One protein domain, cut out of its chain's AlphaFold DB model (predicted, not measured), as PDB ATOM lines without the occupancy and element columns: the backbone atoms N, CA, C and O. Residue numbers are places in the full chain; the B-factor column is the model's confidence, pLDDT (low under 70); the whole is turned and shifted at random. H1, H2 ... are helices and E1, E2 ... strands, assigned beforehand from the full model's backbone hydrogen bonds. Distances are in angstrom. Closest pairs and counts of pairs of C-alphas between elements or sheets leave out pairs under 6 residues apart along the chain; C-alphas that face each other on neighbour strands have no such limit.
ATOM      1  N   CYS A 939       0.613   6.345  -0.793       95.12
ATOM      2  CA  CYS A 939      -0.584   6.230  -1.623       95.12
ATOM      3  C   CYS A 939      -1.057   4.780  -1.763       95.12
ATOM      4  O   CYS A 939      -2.254   4.541  -1.610       95.12
ATOM      5  N   SER A 940      -0.139   3.832  -1.979       94.44
ATOM      6  CA  SER A 940      -0.433   2.395  -2.030       94.44
ATOM      7  C   SER A 940      -1.070   1.923  -0.716       94.44
ATOM      8  O   SER A 940      -2.239   1.541  -0.699       94.44
ATOM      9  N   LYS A 941      -0.404   2.165   0.425       91.69
ATOM     10  CA  LYS A 941      -0.926   1.837   1.771       91.69
ATOM     11  C   LYS A 941      -2.287   2.483   2.064       91.69
ATOM     12  O   LYS A 941      -3.113   1.894   2.755       91.69
ATOM     13  N   ILE A 942      -2.555   3.686   1.554       88.75
ATOM     14  CA  ILE A 942      -3.866   4.341   1.685       88.75
ATOM     15  C   ILE A 942      -4.931   3.658   0.812       88.75
ATOM     16  O   ILE A 942      -6.080   3.556   1.240       88.75
ATOM     17  N   ILE A 943      -4.594   3.194  -0.393       87.44
ATOM     18  CA  ILE A 943      -5.505   2.420  -1.250       87.44
ATOM     19  C   ILE A 943      -5.808   1.066  -0.584       87.44
ATOM     20  O   ILE A 943      -6.986   0.758  -0.387       87.44
ATOM     21  N   ASP A 944      -4.782   0.354  -0.109       86.31
ATOM     22  CA  ASP A 944      -4.895  -0.910   0.633       86.31
ATOM     23  C   ASP A 944      -5.787  -0.779   1.874       86.31
ATOM     24  O   ASP A 944      -6.741  -1.535   2.045       86.31
ATOM     25  N   LEU A 945      -5.537   0.219   2.733       81.50
ATOM     26  CA  LEU A 945      -6.323   0.446   3.954       81.50
ATOM     27  C   LEU A 945      -7.795   0.787   3.666       81.50
ATOM     28  O   LEU A 945      -8.665   0.461   4.474       81.50
ATOM     29  N   ASN A 946      -8.093   1.419   2.523       76.06
ATOM     30  CA  ASN A 946      -9.469   1.665   2.073       76.06
ATOM     31  C   ASN A 946     -10.117   0.428   1.416       76.06
ATOM     32  O   ASN A 946     -11.342   0.377   1.305       76.06
ATOM     33  N   ALA A 947      -9.330  -0.545   0.951       74.06
ATOM     34  CA  ALA A 947      -9.822  -1.813   0.413       74.06
ATOM     35  C   ALA A 947     -10.034  -2.868   1.515       74.06
ATOM     36  O   ALA A 947     -11.017  -3.606   1.472       74.06
ATOM     37  N   ALA A 948      -9.150  -2.907   2.516       70.75
ATOM     38  CA  ALA A 948      -9.140  -3.897   3.592       70.75
ATOM     39  C   ALA A 948     -10.256  -3.703   4.637       70.75
ATOM     40  O   ALA A 948     -10.716  -4.687   5.216       70.75
ATOM     41  N   ASP A 949     -10.727  -2.469   4.865       61.97
ATOM     42  CA  ASP A 949     -11.885  -2.210   5.735       61.97
ATOM     43  C   ASP A 949     -13.007  -1.397   5.052       61.97
ATOM     44  O   ASP A 949     -13.188  -0.208   5.332       61.97
ATOM     45  N   PRO A 950     -13.857  -2.045   4.227       54.06
ATOM     46  CA  PRO A 950     -15.081  -1.438   3.697       54.06
ATOM     47  C   PRO A 950     -16.132  -1.111   4.773       54.06
ATOM     48  O   PRO A 950     -17.133  -0.456   4.477       54.06
ATOM     49  N   ARG A 951     -15.948  -1.579   6.020       44.69
ATOM     50  CA  ARG A 951     -16.825  -1.277   7.164       44.69
ATOM     51  C   ARG A 951     -16.357  -0.045   7.940       44.69
ATOM     52  O   ARG A 951     -17.128   0.457   8.764       44.69
ATOM     53  N   ARG A 952     -15.176   0.508   7.633       54.59
ATOM     54  CA  ARG A 952     -14.734   1.832   8.084       54.59
ATOM     55  C   ARG A 952     -15.701   2.867   7.520       54.59
ATOM     56  O   ARG A 952     -15.612   3.257   6.359       54.59
ATOM     57  N   LYS A 953     -16.657   3.306   8.345       48.50
ATOM     58  CA  LYS A 953     -17.700   4.282   7.986       48.50
ATOM     59  C   LYS A 953     -17.122   5.691   7.816       48.50
ATOM     60  O   LYS A 953     -17.499   6.616   8.532       48.50
ATOM     61  N   GLN A 954     -16.235   5.863   6.837       53.81
ATOM     62  CA  GLN A 954     -15.992   7.155   6.219       53.81
ATOM     63  C   GLN A 954     -17.349   7.637   5.690       53.81
ATOM     64  O   GLN A 954     -17.910   7.083   4.738       53.81
ATOM     65  N   SER A 955     -17.923   8.625   6.379       59.00
ATOM     66  CA  SER A 955     -19.005   9.419   5.809       59.00
ATOM     67  C   SER A 955     -18.475  10.026   4.516       59.00
ATOM     68  O   SER A 955     -17.331  10.475   4.485       59.00
ATOM     69  N   VAL A 956     -19.307  10.110   3.478       61.47
ATOM     70  CA  VAL A 956     -18.960  10.823   2.232       61.47
ATOM     71  C   VAL A 956     -18.440  12.249   2.503       61.47
ATOM     72  O   VAL A 956     -17.702  12.798   1.693       61.47
ATOM     73  N   LEU A 957     -18.795  12.812   3.666       68.38
ATOM     74  CA  LEU A 957     -18.494  14.165   4.132       68.38
ATOM     75  C   LEU A 957     -17.196  14.297   4.962       68.38
ATOM     76  O   LEU A 957     -16.939  15.373   5.505       68.38
ATOM     77  N   SER A 958     -16.388  13.237   5.110       72.94
ATOM     78  CA  SER A 958     -15.111  13.310   5.840       72.94
ATOM     79  C   SER A 958     -14.035  14.068   5.041       72.94
ATOM     80  O   SER A 958     -13.842  13.744   3.867       72.94
ATOM     81  N   PRO A 959     -13.298  15.021   5.645       77.56
ATOM     82  CA  PRO A 959     -12.278  15.799   4.944       77.56
ATOM     83  C   PRO A 959     -11.046  14.964   4.561       77.56
ATOM     84  O   PRO A 959     -10.503  14.218   5.372       77.56
ATOM     85  N   SER A 960     -10.575  15.122   3.323       84.81
ATOM     86  CA  SER A 960      -9.346  14.506   2.801       84.81
ATOM     87  C   SER A 960      -8.689  15.398   1.739       84.81
ATOM     88  O   SER A 960      -9.374  16.154   1.062       84.81
ATOM     89  N   LEU A 961      -7.373  15.299   1.538       87.50
ATOM     90  CA  LEU A 961      -6.648  15.970   0.444       87.50
ATOM     91  C   LEU A 961      -6.436  15.072  -0.801       87.50
ATOM     92  O   LEU A 961      -5.776  15.494  -1.750       87.50
ATOM     93  N   GLY A 962      -7.037  13.872  -0.824       88.94
ATOM     94  CA  GLY A 962      -7.044  12.964  -1.983       88.94
ATOM     95  C   GLY A 962      -5.763  12.142  -2.181       88.94
ATOM     96  O   GLY A 962      -4.779  12.326  -1.473       88.94
ATOM     97  N   VAL A 963      -5.763  11.220  -3.149       91.62
ATOM     98  CA  VAL A 963      -4.538  10.498  -3.577       91.62
ATOM     99  C   VAL A 963      -4.176  10.753  -5.036       91.62
ATOM    100  O   VAL A 963      -3.036  10.504  -5.426       91.62
ATOM    101  N   LEU A 964      -5.096  11.301  -5.839       92.50
ATOM    102  CA  LEU A 964      -4.815  11.579  -7.242       92.50
ATOM    103  C   LEU A 964      -3.785  12.706  -7.423       92.50
ATOM    104  O   LEU A 964      -2.904  12.521  -8.261       92.50
ATOM    105  N   PRO A 965      -3.793  13.823  -6.660       94.06
ATOM    106  CA  PRO A 965      -2.769  14.851  -6.828       94.06
ATOM    107  C   PRO A 965      -1.345  14.399  -6.448       94.06
ATOM    108  O   PRO A 965      -0.440  14.658  -7.242       94.06
ATOM    109  N   PRO A 966      -1.103  13.674  -5.328       96.06
ATOM    110  CA  PRO A 966       0.196  13.053  -5.067       96.06
ATOM    111  C   PRO A 966       0.679  12.127  -6.192       96.06
ATOM    112  O   PRO A 966       1.801  12.278  -6.668       96.06
ATOM    113  N   LEU A 967      -0.160  11.196  -6.657       96.88
ATOM    114  CA  LEU A 967       0.237  10.224  -7.681       96.88
ATOM    115  C   LEU A 967       0.455  10.882  -9.053       96.88
ATOM    116  O   LEU A 967       1.418  10.563  -9.749       96.88
ATOM    117  N   PHE A 968      -0.378  11.861  -9.424       95.38
ATOM    118  CA  PHE A 968      -0.194  12.667 -10.632       95.38
ATOM    119  C   PHE A 968       1.081  13.520 -10.560       95.38
ATOM    120  O   PHE A 968       1.797  13.646 -11.556       95.38
ATOM    121  N   PHE A 969       1.414  14.053  -9.381       94.81
ATOM    122  CA  PHE A 969       2.685  14.727  -9.127       94.81
ATOM    123  C   PHE A 969       3.873  13.772  -9.329       94.81
ATOM    124  O   PHE A 969       4.776  14.121 -10.083       94.81
ATOM    125  N   VAL A 970       3.861  12.543  -8.791       95.56
ATOM    126  CA  VAL A 970       4.939  11.565  -9.068       95.56
ATOM    127  C   VAL A 970       5.025  11.224 -10.559       95.56
ATOM    128  O   VAL A 970       6.091  11.366 -11.159       95.56
ATOM    129  N   ALA A 971       3.912  10.823 -11.181       94.25
ATOM    130  CA  ALA A 971       3.889  10.360 -12.569       94.25
ATOM    131  C   ALA A 971       4.331  11.442 -13.578       94.25
ATOM    132  O   ALA A 971       4.929  11.125 -14.611       94.25
ATOM    133  N   THR A 972       4.093  12.725 -13.277       91.19
ATOM    134  CA  THR A 972       4.522  13.847 -14.129       91.19
ATOM    135  C   THR A 972       5.881  14.441 -13.749       91.19
ATOM    136  O   THR A 972       6.602  14.867 -14.649       91.19
ATOM    137  N   ARG A 973       6.277  14.480 -12.467       88.94
ATOM    138  CA  ARG A 973       7.500  15.179 -12.003       88.94
ATOM    139  C   ARG A 973       8.714  14.286 -11.781       88.94
ATOM    140  O   ARG A 973       9.827  14.749 -12.005       88.94
ATOM    141  N   CYS A 974       8.529  13.027 -11.389       88.56
ATOM    142  CA  CYS A 974       9.643  12.087 -11.314       88.56
ATOM    143  C   CYS A 974      10.210  11.823 -12.725       88.56
ATOM    144  O   CYS A 974       9.482  11.911 -13.718       88.56
ATOM    145  N   ARG A 975      11.504  11.492 -12.822       82.19
ATOM    146  CA  ARG A 975      12.168  11.057 -14.070       82.19
ATOM    147  C   ARG A 975      12.562   9.577 -14.071       82.19
ATOM    148  O   ARG A 975      12.929   9.072 -15.127       82.19
ATOM    149  N   GLU A 976      12.455   8.877 -12.942       85.06
ATOM    150  CA  GLU A 976      12.724   7.436 -12.870       85.06
ATOM    151  C   GLU A 976      11.540   6.636 -13.462       85.06
ATOM    152  O   GLU A 976      10.418   6.757 -12.962       85.06
ATOM    153  N   PRO A 977      11.739   5.790 -14.492       85.94
ATOM    154  CA  PRO A 977      10.626   5.107 -15.156       85.94
ATOM    155  C   PRO A 977       9.853   4.104 -14.281       85.94
ATOM    156  O   PRO A 977       8.722   3.759 -14.619       85.94
ATOM    157  N   ARG A 978      10.430   3.617 -13.170       89.81
ATOM    158  CA  ARG A 978       9.774   2.646 -12.273       89.81
ATOM    159  C   ARG A 978       8.663   3.307 -11.460       89.81
ATOM    160  O   ARG A 978       7.494   3.037 -11.737       89.81
ATOM    161  N   LEU A 979       9.008   4.246 -10.572       91.62
ATOM    162  CA  LEU A 979       8.028   4.975  -9.754       91.62
ATOM    163  C   LEU A 979       6.961   5.700 -10.588       91.62
ATOM    164  O   LEU A 979       5.829   5.852 -10.139       91.62
ATOM    165  N   ARG A 980       7.272   6.129 -11.821       91.94
ATOM    166  CA  ARG A 980       6.268   6.729 -12.721       91.94
ATOM    167  C   ARG A 980       5.219   5.730 -13.197       91.94
ATOM    168  O   ARG A 980       4.041   6.070 -13.223       91.94
ATOM    169  N   ARG A 981       5.627   4.516 -13.580       91.81
ATOM    170  CA  ARG A 981       4.710   3.463 -14.051       91.81
ATOM    171  C   ARG A 981       3.898   2.877 -12.898       91.81
ATOM    172  O   ARG A 981       2.719   2.595 -13.075       91.81
ATOM    173  N   GLU A 982       4.494   2.798 -11.714       95.06
ATOM    174  CA  GLU A 982       3.806   2.458 -10.466       95.06
ATOM    175  C   GLU A 982       2.768   3.527 -10.079       95.06
ATOM    176  O   GLU A 982       1.598   3.211  -9.879       95.06
ATOM    177  N   ALA A 983       3.137   4.813 -10.105       96.19
ATOM    178  CA  ALA A 983       2.196   5.907  -9.870       96.19
ATOM    179  C   ALA A 983       1.071   5.974 -10.923       96.19
ATOM    180  O   ALA A 983      -0.060   6.314 -10.580       96.19
ATOM    181  N   LEU A 984       1.342   5.618 -12.187       94.00
ATOM    182  CA  LEU A 984       0.307   5.449 -13.215       94.00
ATOM    183  C   LEU A 984      -0.650   4.291 -12.895       94.00
ATOM    184  O   LEU A 984      -1.860   4.462 -13.045       94.00
ATOM    185  N   ALA A 985      -0.142   3.140 -12.449       93.00
ATOM    186  CA  ALA A 985      -0.982   2.014 -12.043       93.00
ATOM    187  C   ALA A 985      -1.894   2.408 -10.867       93.00
ATOM    188  O   ALA A 985      -3.113   2.286 -10.974       93.00
ATOM    189  N   LEU A 986      -1.325   3.005  -9.813       94.06
ATOM    190  CA  LEU A 986      -2.079   3.468  -8.644       94.06
ATOM    191  C   LEU A 986      -3.081   4.590  -8.977       94.06
ATOM    192  O   LEU A 986      -4.156   4.631  -8.384       94.06
ATOM    193  N   LEU A 987      -2.789   5.488  -9.934       91.19
ATOM    194  CA  LEU A 987      -3.762   6.493 -10.403       91.19
ATOM    195  C   LEU A 987      -5.033   5.833 -10.942       91.19
ATOM    196  O   LEU A 987      -6.137   6.305 -10.668       91.19
ATOM    197  N   HIS A 988      -4.859   4.764 -11.717       85.88
ATOM    198  CA  HIS A 988      -5.934   4.005 -12.341       85.88
ATOM    199  C   HIS A 988      -6.684   3.151 -11.307       85.88
ATOM    200  O   HIS A 988      -7.910   3.202 -11.229       85.88
ATOM    201  N   GLU A 989      -5.944   2.416 -10.474       86.50
ATOM    202  CA  GLU A 989      -6.455   1.518  -9.433       86.50
ATOM    203  C   GLU A 989      -7.195   2.243  -8.301       86.50
ATOM    204  O   GLU A 989      -8.181   1.723  -7.782       86.50
ATOM    205  N   ALA A 990      -6.792   3.474  -7.960       84.94
ATOM    206  CA  ALA A 990      -7.478   4.279  -6.949       84.94
ATOM    207  C   ALA A 990      -8.981   4.458  -7.245       84.94
ATOM    208  O   ALA A 990      -9.765   4.614  -6.306       84.94
ATOM    209  N   GLY A 991      -9.374   4.429  -8.528       81.44
ATOM    210  CA  GLY A 991     -10.760   4.367  -8.988       81.44
ATOM    211  C   GLY A 991     -11.674   5.444  -8.407       81.44
ATOM    212  O   GLY A 991     -12.781   5.117  -7.993       81.44
ATOM    213  N   VAL A 992     -11.233   6.705  -8.306       80.06
ATOM    214  CA  VAL A 992     -11.960   7.789  -7.601       80.06
ATOM    215  C   VAL A 992     -12.172   9.060  -8.423       80.06
ATOM    216  O   VAL A 992     -11.467   9.329  -9.390       80.06
ATOM    217  N   ASN A 993     -13.154   9.855  -7.991       77.38
ATOM    218  CA  ASN A 993     -13.384  11.256  -8.324       77.38
ATOM    219  C   ASN A 993     -13.112  12.122  -7.080       77.38
ATOM    220  O   ASN A 993     -13.727  11.925  -6.028       77.38
ATOM    221  N   GLU A 994     -12.201  13.080  -7.220       80.00
ATOM    222  CA  GLU A 994     -11.767  14.048  -6.216       80.00
ATOM    223  C   GLU A 994     -12.049  15.460  -6.776       80.00
ATOM    224  O   GLU A 994     -11.271  16.001  -7.558       80.00
ATOM    225  N   ARG A 995     -13.211  16.044  -6.435       70.00
ATOM    226  CA  ARG A 995     -13.662  17.387  -6.888       70.00
ATOM    227  C   ARG A 995     -13.654  17.619  -8.415       70.00
ATOM    228  O   ARG A 995     -13.362  18.718  -8.879       70.00
ATOM    229  N   GLY A 996     -13.998  16.603  -9.206       66.12
ATOM    230  CA  GLY A 996     -14.015  16.671 -10.675       66.12
ATOM    231  C   GLY A 996     -12.738  16.146 -11.337       66.12
ATOM    232  O   GLY A 996     -12.703  15.967 -12.553       66.12
ATOM    233  N   TRP A 997     -11.703  15.841 -10.552       77.25
ATOM    234  CA  TRP A 997     -10.508  15.138 -11.004       77.25
ATOM    235  C   TRP A 997     -10.719  13.632 -10.816       77.25
ATOM    236  O   TRP A 997     -10.862  13.170  -9.687       77.25
ATOM    237  N   THR A 998     -10.786  12.853 -11.901       81.75
ATOM    238  CA  THR A 998     -10.954  11.390 -11.818       81.75
ATOM    239  C   THR A 998      -9.655  10.644 -12.075       81.75
ATOM    240  O   THR A 998      -8.803  11.123 -12.824       81.75
ATOM    241  N   SER A 999      -9.552   9.426 -11.535       86.62
ATOM    242  CA  SER A 999      -8.524   8.436 -11.884       86.62
ATOM    243  C   SER A 999      -8.284   8.360 -13.393       86.62
ATOM    244  O   SER A 999      -7.145   8.447 -13.840       86.62
ATOM    245  N   CYS A1000      -9.357   8.301 -14.189       83.38
ATOM    246  CA  CYS A1000      -9.299   8.198 -15.646       83.38
ATOM    247  C   CYS A1000      -8.689   9.450 -16.304       83.38
ATOM    248  O   CYS A1000      -7.854   9.328 -17.202       83.38
ATOM    249  N   ILE A1001      -9.075  10.657 -15.856       82.50
ATOM    250  CA  ILE A1001      -8.509  11.929 -16.345       82.50
ATOM    251  C   ILE A1001      -7.021  12.009 -15.981       82.50
ATOM    252  O   ILE A1001      -6.174  12.231 -16.849       82.50
ATOM    253  N   ALA A1002      -6.712  11.803 -14.699       88.19
ATOM    254  CA  ALA A1002      -5.367  11.907 -14.150       88.19
ATOM    255  C   ALA A1002      -4.411  10.915 -14.825       88.19
ATOM    256  O   ALA A1002      -3.340  11.313 -15.282       88.19
ATOM    257  N   PHE A1003      -4.829   9.652 -14.969       90.75
ATOM    258  CA  PHE A1003      -4.090   8.620 -15.694       90.75
ATOM    259  C   PHE A1003      -3.867   9.006 -17.156       90.75
ATOM    260  O   PHE A1003      -2.732   8.967 -17.617       90.75
ATOM    261  N   SER A1004      -4.907   9.429 -17.884       88.44
ATOM    262  CA  SER A1004      -4.791   9.742 -19.319       88.44
ATOM    263  C   SER A1004      -3.800  10.881 -19.589       88.44
ATOM    264  O   SER A1004      -2.971  10.786 -20.494       88.44
ATOM    265  N   ILE A1005      -3.836  11.937 -18.769       89.81
ATOM    266  CA  ILE A1005      -2.936  13.092 -18.894       89.81
ATOM    267  C   ILE A1005      -1.518  12.747 -18.408       89.81
ATOM    268  O   ILE A1005      -0.544  13.137 -19.051       89.81
ATOM    269  N   ALA A1006      -1.367  11.990 -17.316       92.38
ATOM    270  CA  ALA A1006      -0.051  11.565 -16.838       92.38
ATOM    271  C   ALA A1006       0.622  10.582 -17.810       92.38
ATOM    272  O   ALA A1006       1.804  10.729 -18.104       92.38
ATOM    273  N   ASN A1007      -0.130   9.627 -18.363       91.75
ATOM    274  CA  ASN A1007       0.340   8.663 -19.360       91.75
ATOM    275  C   ASN A1007       0.770   9.378 -20.651       91.75
ATOM    276  O   ASN A1007       1.800   9.037 -21.224       91.75
ATOM    277  N   PHE A1008       0.052  10.428 -21.067       91.06
ATOM    278  CA  PHE A1008       0.505  11.312 -22.143       91.06
ATOM    279  C   PHE A1008       1.877  11.942 -21.840       91.06
ATOM    280  O   PHE A1008       2.779  11.831 -22.666       91.06
ATOM    281  N   VAL A1009       2.076  12.534 -20.653       90.06
ATOM    282  CA  VAL A1009       3.376  13.121 -20.258       90.06
ATOM    283  C   VAL A1009       4.488  12.067 -20.200       90.06
ATOM    284  O   VAL A1009       5.572  12.309 -20.718       90.06
ATOM    285  N   VAL A1010       4.232  10.896 -19.607       89.69
ATOM    286  CA  VAL A1010       5.207   9.791 -19.537       89.69
ATOM    287  C   VAL A1010       5.599   9.326 -20.940       89.69
ATOM    288  O   VAL A1010       6.785   9.259 -21.250       89.69
ATOM    289  N   ARG A1011       4.618   9.066 -21.812       87.81
ATOM    290  CA  ARG A1011       4.868   8.618 -23.188       87.81
ATOM    291  C   ARG A1011       5.630   9.653 -24.003       87.81
ATOM    292  O   ARG A1011       6.600   9.286 -24.642       87.81
ATOM    293  N   GLU A1012       5.240  10.923 -23.970       84.81
ATOM    294  CA  GLU A1012       5.906  11.971 -24.757       84.81
ATOM    295  C   GLU A1012       7.332  12.289 -24.276       84.81
ATOM    296  O   GLU A1012       8.160  12.744 -25.063       84.81
ATOM    297  N   GLU A1013       7.651  12.026 -23.006       84.56
ATOM    298  CA  GLU A1013       9.018  12.134 -22.486       84.56
ATOM    299  C   GLU A1013       9.879  10.886 -22.765       84.56
ATOM    300  O   GLU A1013      11.089  11.012 -22.977       84.56
ATOM    301  N   GLU A1014       9.283   9.687 -22.789       80.06
ATOM    302  CA  GLU A1014       9.964   8.426 -23.135       80.06
ATOM    303  C   GLU A1014      10.041   8.180 -24.667       80.06
ATOM    304  O   GLU A1014      10.899   7.419 -25.130       80.06
ATOM    305  N   ASN A1015       9.213   8.873 -25.465       64.88
ATOM    306  CA  ASN A1015       9.208   8.892 -26.935       64.88
ATOM    307  C   ASN A1015      10.533   9.462 -27.488       64.88
ATOM    308  O   ASN A1015      10.703  10.663 -27.711       64.88
ATOM    309  N   GLY A1016      11.488   8.558 -27.707       53.12
ATOM    310  CA  GLY A1016      12.849   8.853 -28.166       53.12
ATOM    311  C   GLY A1016      13.915   7.911 -27.598       53.12
ATOM    312  O   GLY A1016      15.060   7.953 -28.041       53.12
ATOM    313  N   LEU A1017      13.560   7.040 -26.642       49.72
ATOM    314  CA  LEU A1017      14.452   5.976 -26.161       49.72
ATOM    315  C   LEU A1017      14.596   4.821 -27.171       49.72
ATOM    316  O   LEU A1017      15.678   4.248 -27.280       49.72
ATOM    317  N   ASN A1018      13.547   4.509 -27.942       42.41
ATOM    318  CA  ASN A1018      13.538   3.362 -28.860       42.41
ATOM    319  C   ASN A1018      14.485   3.525 -30.066       42.41
ATOM    320  O   ASN A1018      15.129   2.555 -30.454       42.41
ATOM    321  N   ARG A1031      15.535  12.434 -21.904       60.69
ATOM    322  CA  ARG A1031      16.253  13.606 -22.465       60.69
ATOM    323  C   ARG A1031      15.372  14.827 -22.761       60.69
ATOM    324  O   ARG A1031      15.904  15.919 -22.952       60.69
ATOM    325  N   ARG A1032      14.050  14.651 -22.803       70.75
ATOM    326  CA  ARG A1032      13.051  15.712 -22.999       70.75
ATOM    327  C   ARG A1032      12.201  15.835 -21.741       70.75
ATOM    328  O   ARG A1032      11.854  14.818 -21.151       70.75
ATOM    329  N   ARG A1033      11.870  17.060 -21.327       81.38
ATOM    330  CA  ARG A1033      10.945  17.314 -20.209       81.38
ATOM    331  C   ARG A1033       9.733  18.112 -20.654       81.38
ATOM    332  O   ARG A1033       9.856  18.985 -21.510       81.38
ATOM    333  N   ILE A1034       8.577  17.814 -20.072       82.94
ATOM    334  CA  ILE A1034       7.274  18.334 -20.477       82.94
ATOM    335  C   ILE A1034       6.574  19.014 -19.303       82.94
ATOM    336  O   ILE A1034       6.192  18.386 -18.318       82.94
ATOM    337  N   ARG A1035       6.336  20.320 -19.452       85.38
ATOM    338  CA  ARG A1035       5.541  21.120 -18.516       85.38
ATOM    339  C   ARG A1035       4.158  21.354 -19.113       85.38
ATOM    340  O   ARG A1035       4.015  22.094 -20.088       85.38
ATOM    341  N   LEU A1036       3.136  20.733 -18.528       88.06
ATOM    342  CA  LEU A1036       1.736  21.010 -18.863       88.06
ATOM    343  C   LEU A1036       1.409  22.485 -18.569       88.06
ATOM    344  O   LEU A1036       1.801  23.013 -17.527       88.06
ATOM    345  N   HIS A1037       0.694  23.147 -19.480       85.56
ATOM    346  CA  HIS A1037       0.285  24.548 -19.332       85.56
ATOM    347  C   HIS A1037      -1.235  24.709 -19.203       85.56
ATOM    348  O   HIS A1037      -1.689  25.526 -18.405       85.56
ATOM    349  N   ASP A1038      -2.007  23.976 -20.009       86.62
ATOM    350  CA  ASP A1038      -3.465  24.099 -20.123       86.62
ATOM    351  C   ASP A1038      -4.055  22.815 -20.741       86.62
ATOM    352  O   ASP A1038      -3.418  22.208 -21.607       86.62
ATOM    353  N   VAL A1039      -5.242  22.395 -20.297       84.88
ATOM    354  CA  VAL A1039      -5.932  21.178 -20.762       84.88
ATOM    355  C   VAL A1039      -7.416  21.478 -20.952       84.88
ATOM    356  O   VAL A1039      -8.159  21.656 -19.990       84.88
ATOM    357  N   GLN A1040      -7.857  21.495 -22.208       82.31
ATOM    358  CA  GLN A1040      -9.218  21.863 -22.593       82.31
ATOM    359  C   GLN A1040      -9.988  20.628 -23.067       82.31
ATOM    360  O   GLN A1040      -9.772  20.124 -24.172       82.31
ATOM    361  N   VAL A1041     -10.884  20.137 -22.209       75.00
ATOM    362  CA  VAL A1041     -11.790  19.014 -22.494       75.00
ATOM    363  C   VAL A1041     -12.908  19.459 -23.441       75.00
ATOM    364  O   VAL A1041     -13.481  20.536 -23.266       75.00
ATOM    365  N   CYS A1042     -13.215  18.620 -24.434       70.25
ATOM    366  CA  CYS A1042     -14.242  18.840 -25.447       70.25
ATOM    367  C   CYS A1042     -15.189  17.628 -25.526       70.25
ATOM    368  O   CYS A1042     -14.864  16.602 -26.130       70.25
ATOM    369  N   ASN A1043     -16.372  17.748 -24.912       66.81
ATOM    370  CA  ASN A1043     -17.349  16.652 -24.810       66.81
ATOM    371  C   ASN A1043     -17.851  16.124 -26.171       66.81
ATOM    372  O   ASN A1043     -17.832  14.907 -26.345       66.81
ATOM    373  N   PRO A1044     -18.246  16.965 -27.158       69.12
ATOM    374  CA  PRO A1044     -18.807  16.467 -28.421       69.12
ATOM    375  C   PRO A1044     -17.849  15.593 -29.239       69.12
ATOM    376  O   PRO A1044     -18.301  14.741 -29.996       69.12
ATOM    377  N   SER A1045     -16.535  15.790 -29.085       67.75
ATOM    378  CA  SER A1045     -15.494  15.007 -29.760       67.75
ATOM    379  C   SER A1045     -14.870  13.919 -28.886       67.75
ATOM    380  O   SER A1045     -14.063  13.147 -29.397       67.75
ATOM    381  N   ARG A1046     -15.194  13.863 -27.583       75.94
ATOM    382  CA  ARG A1046     -14.522  13.007 -26.585       75.94
ATOM    383  C   ARG A1046     -12.991  13.113 -26.659       75.94
ATOM    384  O   ARG A1046     -12.281  12.111 -26.732       75.94
ATOM    385  N   THR A1047     -12.477  14.345 -26.653       81.06
ATOM    386  CA  THR A1047     -11.029  14.621 -26.647       81.06
ATOM    387  C   THR A1047     -10.631  15.656 -25.599       81.06
ATOM    388  O   THR A1047     -11.405  16.547 -25.243       81.06
ATOM    389  N   ALA A1048      -9.394  15.551 -25.112       84.69
ATOM    390  CA  ALA A1048      -8.746  16.560 -24.284       84.69
ATOM    391  C   ALA A1048      -7.584  17.196 -25.062       84.69
ATOM    392  O   ALA A1048      -6.632  16.519 -25.450       84.69
ATOM    393  N   ASN A1049      -7.672  18.507 -25.293       87.62
ATOM    394  CA  ASN A1049      -6.668  19.281 -26.014       87.62
ATOM    395  C   ASN A1049      -5.640  19.843 -25.025       87.62
ATOM    396  O   ASN A1049      -5.955  20.722 -24.223       87.62
ATOM    397  N   ILE A1050      -4.414  19.332 -25.086       90.56
ATOM    398  CA  ILE A1050      -3.324  19.640 -24.156       90.56
ATOM    399  C   ILE A1050      -2.380  20.660 -24.794       90.56
ATOM    400  O   ILE A1050      -1.878  20.448 -25.898       90.56
ATOM    401  N   LYS A1051      -2.092  21.751 -24.080       90.06
ATOM    402  CA  LYS A1051      -1.037  22.720 -24.414       90.06
ATOM    403  C   LYS A1051       0.107  22.518 -23.422       90.06
ATOM    404  O   LYS A1051      -0.116  22.528 -22.209       90.06
ATOM    405  N   TYR A1052       1.321  22.331 -23.927       89.19
ATOM    406  CA  TYR A1052       2.494  21.984 -23.121       89.19
ATOM    407  C   TYR A1052       3.762  22.655 -23.647       89.19
ATOM    408  O   TYR A1052       3.806  23.116 -24.786       89.19
ATOM    409  N   PHE A1053       4.790  22.715 -22.805       87.06
ATOM    410  CA  PHE A1053       6.129  23.152 -23.186       87.06
ATOM    411  C   PHE A1053       7.096  21.973 -23.122       87.06
ATOM    412  O   PHE A1053       7.159  21.297 -22.095       87.06
ATOM    413  N   VAL A1054       7.854  21.756 -24.196       83.25
ATOM    414  CA  VAL A1054       8.968  20.806 -24.253       83.25
ATOM    415  C   VAL A1054      10.267  21.555 -23.965       83.25
ATOM    416  O   VAL A1054      10.547  22.576 -24.593       83.25
ATOM    417  N   PHE A1055      11.054  21.024 -23.035       76.81
ATOM    418  CA  PHE A1055      12.397  21.473 -22.687       76.81
ATOM    419  C   PHE A1055      13.389  20.424 -23.191       76.81
ATOM    420  O   PHE A1055      13.378  19.281 -22.721       76.81
ATOM    421  N   GLU A1056      14.243  20.799 -24.143       65.25
ATOM    422  CA  GLU A1056      15.315  19.927 -24.633       65.25
ATOM    423  C   GLU A1056      16.627  20.210 -23.889       65.25
ATOM    424  O   GLU A1056      17.004  21.362 -23.666       65.25
ATOM    425  N   HIS A1057      17.332  19.154 -23.475       52.81
ATOM    426  CA  HIS A1057      18.534  19.256 -22.639       52.81
ATOM    427  C   HIS A1057      19.761  19.721 -23.456       52.81
ATOM    428  O   HIS A1057      20.613  18.923 -23.844       52.81
ATOM    429  N   GLY A1058      19.821  21.027 -23.754       42.81
ATOM    430  CA  GLY A1058      20.830  21.639 -24.634       42.81
ATOM    431  C   GLY A1058      21.619  22.822 -24.058       42.81
ATOM    432  O   GLY A1058      22.548  23.287 -24.713       42.81
ATOM    433  N   GLY A1078      15.434  26.606 -26.853       57.94
ATOM    434  CA  GLY A1078      15.317  25.343 -26.107       57.94
ATOM    435  C   GLY A1078      13.962  25.074 -25.440       57.94
ATOM    436  O   GLY A1078      13.792  23.989 -24.886       57.94
ATOM    437  N   ILE A1079      13.002  26.009 -25.509       70.50
ATOM    438  CA  ILE A1079      11.619  25.793 -25.046       70.50
ATOM    439  C   ILE A1079      10.674  25.837 -26.250       70.50
ATOM    440  O   ILE A1079      10.544  26.873 -26.900       70.50
ATOM    441  N   ILE A1080       9.994  24.726 -26.538       80.25
ATOM    442  CA  ILE A1080       9.044  24.605 -27.655       80.25
ATOM    443  C   ILE A1080       7.624  24.515 -27.091       80.25
ATOM    444  O   ILE A1080       7.354  23.670 -26.239       80.25
ATOM    445  N   GLN A1081       6.700  25.362 -27.558       85.44
ATOM    446  CA  GLN A1081       5.282  25.235 -27.213       85.44
ATOM    447  C   GLN A1081       4.593  24.244 -28.158       85.44
ATOM    448  O   GLN A1081       4.478  24.494 -29.357       85.44
ATOM    449  N   CYS A1082       4.081  23.154 -27.598       85.94
ATOM    450  CA  CYS A1082       3.415  22.079 -28.321       85.94
ATOM    451  C   CYS A1082       1.914  22.015 -27.996       85.94
ATOM    452  O   CYS A1082       1.436  22.525 -26.974       85.94
ATOM    453  N   LYS A1083       1.162  21.370 -28.892       89.25
ATOM    454  CA  LYS A1083      -0.265  21.071 -28.740       89.25
ATOM    455  C   LYS A1083      -0.504  19.614 -29.118       89.25
ATOM    456  O   LYS A1083      -0.046  19.187 -30.173       89.25
ATOM    457  N   ALA A1084      -1.251  18.893 -28.296       88.44
ATOM    458  CA  ALA A1084      -1.704  17.534 -28.571       88.44
ATOM    459  C   ALA A1084      -3.212  17.421 -28.326       88.44
ATOM    460  O   ALA A1084      -3.796  18.231 -27.605       88.44
ATOM    461  N   SER A1085      -3.839  16.401 -28.903       87.81
ATOM    462  CA  SER A1085      -5.209  16.005 -28.582       87.81
ATOM    463  C   SER A1085      -5.191  14.524 -28.234       87.81
ATOM    464  O   SER A1085      -4.685  13.723 -29.020       87.81
ATOM    465  N   ILE A1086      -5.688  14.165 -27.051       87.56
ATOM    466  CA  ILE A1086      -5.791  12.770 -26.608       87.56
ATOM    467  C   ILE A1086      -7.265  12.350 -26.533       87.56
ATOM    468  O   ILE A1086      -8.113  13.195 -26.221       87.56
ATOM    469  N   PRO A1087      -7.599  11.074 -26.810       81.44
ATOM    470  CA  PRO A1087      -8.946  10.565 -26.581       81.44
ATOM    471  C   PRO A1087      -9.295  10.676 -25.096       81.44
ATOM    472  O   PRO A1087      -8.458  10.436 -24.226       81.44
ATOM    473  N   TYR A1088     -10.536  11.057 -24.814       72.56
ATOM    474  CA  TYR A1088     -11.022  11.290 -23.464       72.56
ATOM    475  C   TYR A1088     -12.470  10.792 -23.302       72.56
ATOM    476  O   TYR A1088     -13.404  11.470 -23.743       72.56
ATOM    477  N   PRO A1089     -12.686   9.629 -22.658       62.09
ATOM    478  CA  PRO A1089     -14.013   9.219 -22.222       62.09
ATOM    479  C   PRO A1089     -14.423  10.061 -21.005       62.09
ATOM    480  O   PRO A1089     -13.890   9.901 -19.905       62.09
ATOM    481  N   SER A1090     -15.383  10.965 -21.199       59.44
ATOM    482  CA  SER A1090     -16.016  11.689 -20.100       59.44
ATOM    483  C   SER A1090     -16.790  10.717 -19.203       59.44
ATOM    484  O   SER A1090     -17.615   9.931 -19.669       59.44
ATOM    485  N   HIS A1091     -16.499  10.745 -17.900       61.69
ATOM    486  CA  HIS A1091     -17.227   9.947 -16.912       61.69
ATOM    487  C   HIS A1091     -18.474  10.726 -16.446       61.69
ATOM    488  O   HIS A1091     -18.341  11.908 -16.118       61.69
ATOM    489  N   PRO A1092     -19.667  10.113 -16.322       57.88
ATOM    490  CA  PRO A1092     -20.898  10.827 -15.960       57.88
ATOM    491  C   PRO A1092     -20.863  11.584 -14.621       57.88
ATOM    492  O   PRO A1092     -21.696  12.453 -14.390       57.88
ATOM    493  N   SER A1093     -19.911  11.294 -13.724       53.88
ATOM    494  CA  SER A1093     -19.717  12.063 -12.480       53.88
ATOM    495  C   SER A1093     -18.960  13.389 -12.650       53.88
ATOM    496  O   SER A1093     -18.788  14.092 -11.655       53.88
ATOM    497  N   VAL A1094     -18.447  13.700 -13.846       55.81
ATOM    498  CA  VAL A1094     -17.828  15.001 -14.173       55.81
ATOM    499  C   VAL A1094     -18.596  15.785 -15.237       55.81
ATOM    500  O   VAL A1094     -18.305  16.961 -15.446       55.81
ATOM    501  N   GLU A1095     -19.603  15.170 -15.865       56.62
ATOM    502  CA  GLU A1095     -20.575  15.850 -16.720       56.62
ATOM    503  C   GLU A1095     -21.729  16.413 -15.875       56.62
ATOM    504  O   GLU A1095     -22.378  15.695 -15.114       56.62
ATOM    505  N   ILE A1096     -22.021  17.705 -16.032       53.16
ATOM    506  CA  ILE A1096     -23.151  18.390 -15.393       53.16
ATOM    507  C   ILE A1096     -23.989  19.021 -16.500       53.16
ATOM    508  O   ILE A1096     -23.478  19.792 -17.307       53.16
ATOM    509  N   ASP A1097     -25.271  18.652 -16.576       52.22
ATOM    510  CA  ASP A1097     -26.196  19.069 -17.643       52.22
ATOM    511  C   ASP A1097     -25.620  18.843 -19.078       52.22
ATOM    512  O   ASP A1097     -25.955  19.556 -20.020       52.22
ATOM    513  N   GLY A1098     -24.744  17.834 -19.245       54.66
ATOM    514  CA  GLY A1098     -24.053  17.473 -20.500       54.66
ATOM    515  C   GLY A1098     -22.672  18.118 -20.715       54.66
ATOM    516  O   GLY A1098     -21.988  17.803 -21.692       54.66
ATOM    517  N   VAL A1099     -22.231  18.998 -19.810       55.12
ATOM    518  CA  VAL A1099     -20.977  19.762 -19.912       55.12
ATOM    519  C   VAL A1099     -19.977  19.297 -18.852       55.12
ATOM    520  O   VAL A1099     -20.288  19.292 -17.664       55.12
ATOM    521  N   THR A1100     -18.757  18.936 -19.257       61.03
ATOM    522  CA  THR A1100     -17.662  18.654 -18.312       61.03
ATOM    523  C   THR A1100     -17.064  19.963 -17.814       61.03
ATOM    524  O   THR A1100     -16.734  20.837 -18.620       61.03
ATOM    525  N   CYS A1101     -16.881  20.112 -16.500       59.25
ATOM    526  CA  CYS A1101     -16.185  21.283 -15.970       59.25
ATOM    527  C   CYS A1101     -14.722  21.293 -16.438       59.25
ATOM    528  O   CYS A1101     -13.982  20.341 -16.191       59.25
ATOM    529  N   GLN A1102     -14.279  22.380 -17.074       68.12
ATOM    530  CA  GLN A1102     -12.857  22.563 -17.357       68.12
ATOM    531  C   GLN A1102     -12.094  22.860 -16.060       68.12
ATOM    532  O   GLN A1102     -12.578  23.580 -15.184       68.12
ATOM    533  N   MET A1103     -10.901  22.282 -15.935       76.56
ATOM    534  CA  MET A1103     -10.009  22.499 -14.799       76.56
ATOM    535  C   MET A1103      -9.178  23.766 -15.026       76.56
ATOM    536  O   MET A1103      -8.672  23.987 -16.125       76.56
ATOM    537  N   SER A1104      -9.010  24.590 -13.991       82.50
ATOM    538  CA  SER A1104      -8.203  25.812 -14.084       82.50
ATOM    539  C   SER A1104      -6.717  25.491 -14.295       82.50
ATOM    540  O   SER A1104      -6.207  24.468 -13.821       82.50
ATOM    541  N   ARG A1105      -5.977  26.382 -14.968       85.94
ATOM    542  CA  ARG A1105      -4.525  26.216 -15.149       85.94
ATOM    543  C   ARG A1105      -3.795  26.274 -13.807       85.94
ATOM    544  O   ARG A1105      -2.765  25.618 -13.664       85.94
ATOM    545  N   LYS A1106      -4.320  26.996 -12.810       87.19
ATOM    546  CA  LYS A1106      -3.795  26.958 -11.434       87.19
ATOM    547  C   LYS A1106      -3.934  25.572 -10.787       87.19
ATOM    548  O   LYS A1106      -2.935  25.059 -10.289       87.19
ATOM    549  N   VAL A1107      -5.102  24.921 -10.857       86.94
ATOM    550  CA  VAL A1107      -5.289  23.549 -10.329       86.94
ATOM    551  C   VAL A1107      -4.434  22.533 -11.104       86.94
ATOM    552  O   VAL A1107      -3.822  21.659 -10.493       86.94
ATOM    553  N   LEU A1108      -4.291  22.691 -12.427       87.12
ATOM    554  CA  LEU A1108      -3.386  21.870 -13.245       87.12
ATOM    555  C   LEU A1108      -1.916  21.998 -12.804       87.12
ATOM    556  O   LEU A1108      -1.218  20.992 -12.675       87.12
ATOM    557  N   ARG A1109      -1.437  23.227 -12.558       85.44
ATOM    558  CA  ARG A1109      -0.081  23.493 -12.034       85.44
ATOM    559  C   ARG A1109       0.109  22.909 -10.636       85.44
ATOM    560  O   ARG A1109       1.166  22.350 -10.363       85.44
ATOM    561  N   ALA A1110      -0.937  22.964  -9.812       87.12
ATOM    562  CA  ALA A1110      -1.039  22.301  -8.516       87.12
ATOM    563  C   ALA A1110      -1.259  20.774  -8.605       87.12
ATOM    564  O   ALA A1110      -1.648  20.152  -7.618       87.12
ATOM    565  N   CYS A1111      -1.036  20.159  -9.773       89.25
ATOM    566  CA  CYS A1111      -1.145  18.717 -10.008       89.25
ATOM    567  C   CYS A1111      -2.514  18.099  -9.642       89.25
ATOM    568  O   CYS A1111      -2.595  16.901  -9.399       89.25
ATOM    569  N   GLY A1112      -3.589  18.895  -9.632       86.19
ATOM    570  CA  GLY A1112      -4.948  18.469  -9.275       86.19
ATOM    571  C   GLY A1112      -5.406  18.885  -7.870       86.19
ATOM    572  O   GLY A1112      -6.580  18.713  -7.546       86.19
ATOM    573  N   TYR A1113      -4.537  19.461  -7.027       88.94
ATOM    574  CA  TYR A1113      -4.971  19.982  -5.726       88.94
ATOM    575  C   TYR A1113      -5.958  21.146  -5.887       88.94
ATOM    576  O   TYR A1113      -5.719  22.083  -6.646       88.94
ATOM    577  N   SER A1114      -7.054  21.095  -5.125       81.19
ATOM    578  CA  SER A1114      -8.140  22.092  -5.124       81.19
ATOM    579  C   SER A1114      -8.675  22.403  -3.710       81.19
ATOM    580  O   SER A1114      -9.800  22.894  -3.548       81.19
ATOM    581  N   SER A1115      -7.834  22.163  -2.690       84.88
ATOM    582  CA  SER A1115      -8.115  22.197  -1.240       84.88
ATOM    583  C   SER A1115      -8.915  20.995  -0.695       84.88
ATOM    584  O   SER A1115      -9.329  20.120  -1.459       84.88
ATOM    585  N   ILE A1116      -9.099  20.933   0.633       82.12
ATOM    586  CA  ILE A1116      -9.746  19.836   1.382       82.12
ATOM    587  C   ILE A1116     -11.058  19.382   0.733       82.12
ATOM    588  O   ILE A1116     -12.054  20.099   0.661       82.12
ATOM    589  N   THR A1117     -11.086  18.131   0.298       74.69
ATOM    590  CA  THR A1117     -12.230  17.468  -0.316       74.69
ATOM    591  C   THR A1117     -13.163  16.887   0.747       74.69
ATOM    592  O   THR A1117     -12.767  16.008   1.502       74.69
ATOM    593  N   LEU A1118     -14.415  17.369   0.769       66.62
ATOM    594  CA  LEU A1118     -15.533  16.856   1.587       66.62
ATOM    595  C   LEU A1118     -16.474  15.927   0.792       66.62
ATOM    596  O   LEU A1118     -17.622  15.725   1.181       66.62
ATOM    597  N   PHE A1119     -16.047  15.471  -0.385       65.25
ATOM    598  CA  PHE A1119     -16.832  14.594  -1.248       65.25
ATOM    599  C   PHE A1119     -15.903  13.826  -2.187       65.25
ATOM    600  O   PHE A1119     -15.306  14.400  -3.101       65.25
ATOM    601  N   ARG A1120     -15.788  12.519  -1.962       67.81
ATOM    602  CA  ARG A1120     -15.025  11.588  -2.796       67.81
ATOM    603  C   ARG A1120     -15.976  10.474  -3.217       67.81
ATOM    604  O   ARG A1120     -16.765  10.000  -2.409       67.81
ATOM    605  N   GLN A1121     -15.928  10.058  -4.474       66.88
ATOM    606  CA  GLN A1121     -16.772   8.978  -4.999       66.88
ATOM    607  C   GLN A1121     -15.856   7.986  -5.712       66.88
ATOM    608  O   GLN A1121     -14.981   8.446  -6.444       66.88
ATOM    609  N   ARG A1122     -16.013   6.661  -5.540       69.25
ATOM    610  CA  ARG A1122     -15.398   5.752  -6.524       69.25
ATOM    611  C   ARG A1122     -16.127   5.877  -7.860       69.25
ATOM    612  O   ARG A1122     -17.320   6.173  -7.887       69.25
ATOM    613  N   VAL A1123     -15.389   5.689  -8.941       68.19
ATOM    614  CA  VAL A1123     -15.880   5.747 -10.316       68.19
ATOM    615  C   VAL A1123     -15.486   4.472 -11.034       68.19
ATOM    616  O   VAL A1123     -14.330   4.053 -10.966       68.19
TER     617      VAL A1123
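This is residues 939 to 1018, 1031 to 1058 and 1078 to 1123 of the 1127 residues of an uncharacterized protein of Fonsecaea multimorphosa (UniProt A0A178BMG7). What is the main picture? Three helices, H2, H3 and H4, form an up-and-down bundle, each running against the one before, and H4 packs over one face of a strongly twisted sheet of three strands, E2, E3 and E4, making two layers. H1 sits close to H2 and H3, residues 948 to 953 stick out, and E1 and E5 pair as a small second sheet. What is printed? The printed part has 154 residues, with elements in the order H1 H2 H3 E1 H4 E2 E3 E4 H5 E5; the class is mixed, and both sheets are antiparallel, the larger in the order E2, E3, E4. It is compact, with a radius of gyration of the C-alphas of 16.0 A and spans of 53 by 37 by 25 A.

How does the first helix stand? H1, residues 939 to 948, is close but not clearly touching H2, residues 964 to 973, the closest C-alphas being those of Cys 939 and Leu 967, 7.3 A apart. How is the bundle built? H2 and H3, residues 977 to 989, touch as a helical hairpin, closest at the C-alphas of Ala 971 and Arg 980, 4.3 A, with a shallow tilt of 24 degrees, opposite ways. H4, residues 999 to 1014, touches H3, closest at the C-alphas of His 988 and Ser 999, 5.2 A, and H2, closest at those of Thr 972 and Ala 1006, 5.8 A. What makes the larger sheet? E2, residues 1032 to 1042, and E3, residues 1047 to 1056, are an antiparallel hairpin, with N 1035 and O 1053 at 2.9 A; E4, residues 1079 to 1087, is antiparallel to E3, with N 1050 and O 1084 at 2.8 A. H4 is on this sheet at a height of 8.3 A, over E3 and E4, only just along the strands, at 29 degrees to E3 on the local plane; H2 only grazes the sheet. What remains? H5, residues 1105 to 1109, is on the sheet, its closest C-alphas to E2 being Arg 1105 and Asp 1038, 5.5 A. E1, residues 992 to 994, and E5, residues 1120 to 1122, are antiparallel, with N 993 and O 1121 at 2.8 A. In H1, H2, H3, H4 and H5 every O i to N i+4 pair is within hydrogen-bond range.

Where do the ends lie? H1 begins at C-alpha 939 (-0.584, 6.230, -1.623), and E5 ends at C-alpha 1122 (-15.398, 5.752, -6.524). How long are the longer elements? H3 measures 18.4 A, H4 21.6 A, E2 27.6 A, E3 26.9 A and E4 25.6 A, and E2 bends by 63 degrees at residue 1037.

Where is the chain cut? Residues 1019 to 1030 and 1059 to 1077 are not printed, with C-alpha gaps of 12.4 A and 6.8 A. Which links are long? H1 to H2 and E4 to H5. Where is confidence low? The mean pLDDT of the printed part is 78.5, and residues 949 to 957 and 1089 to 1102 are among those under 70.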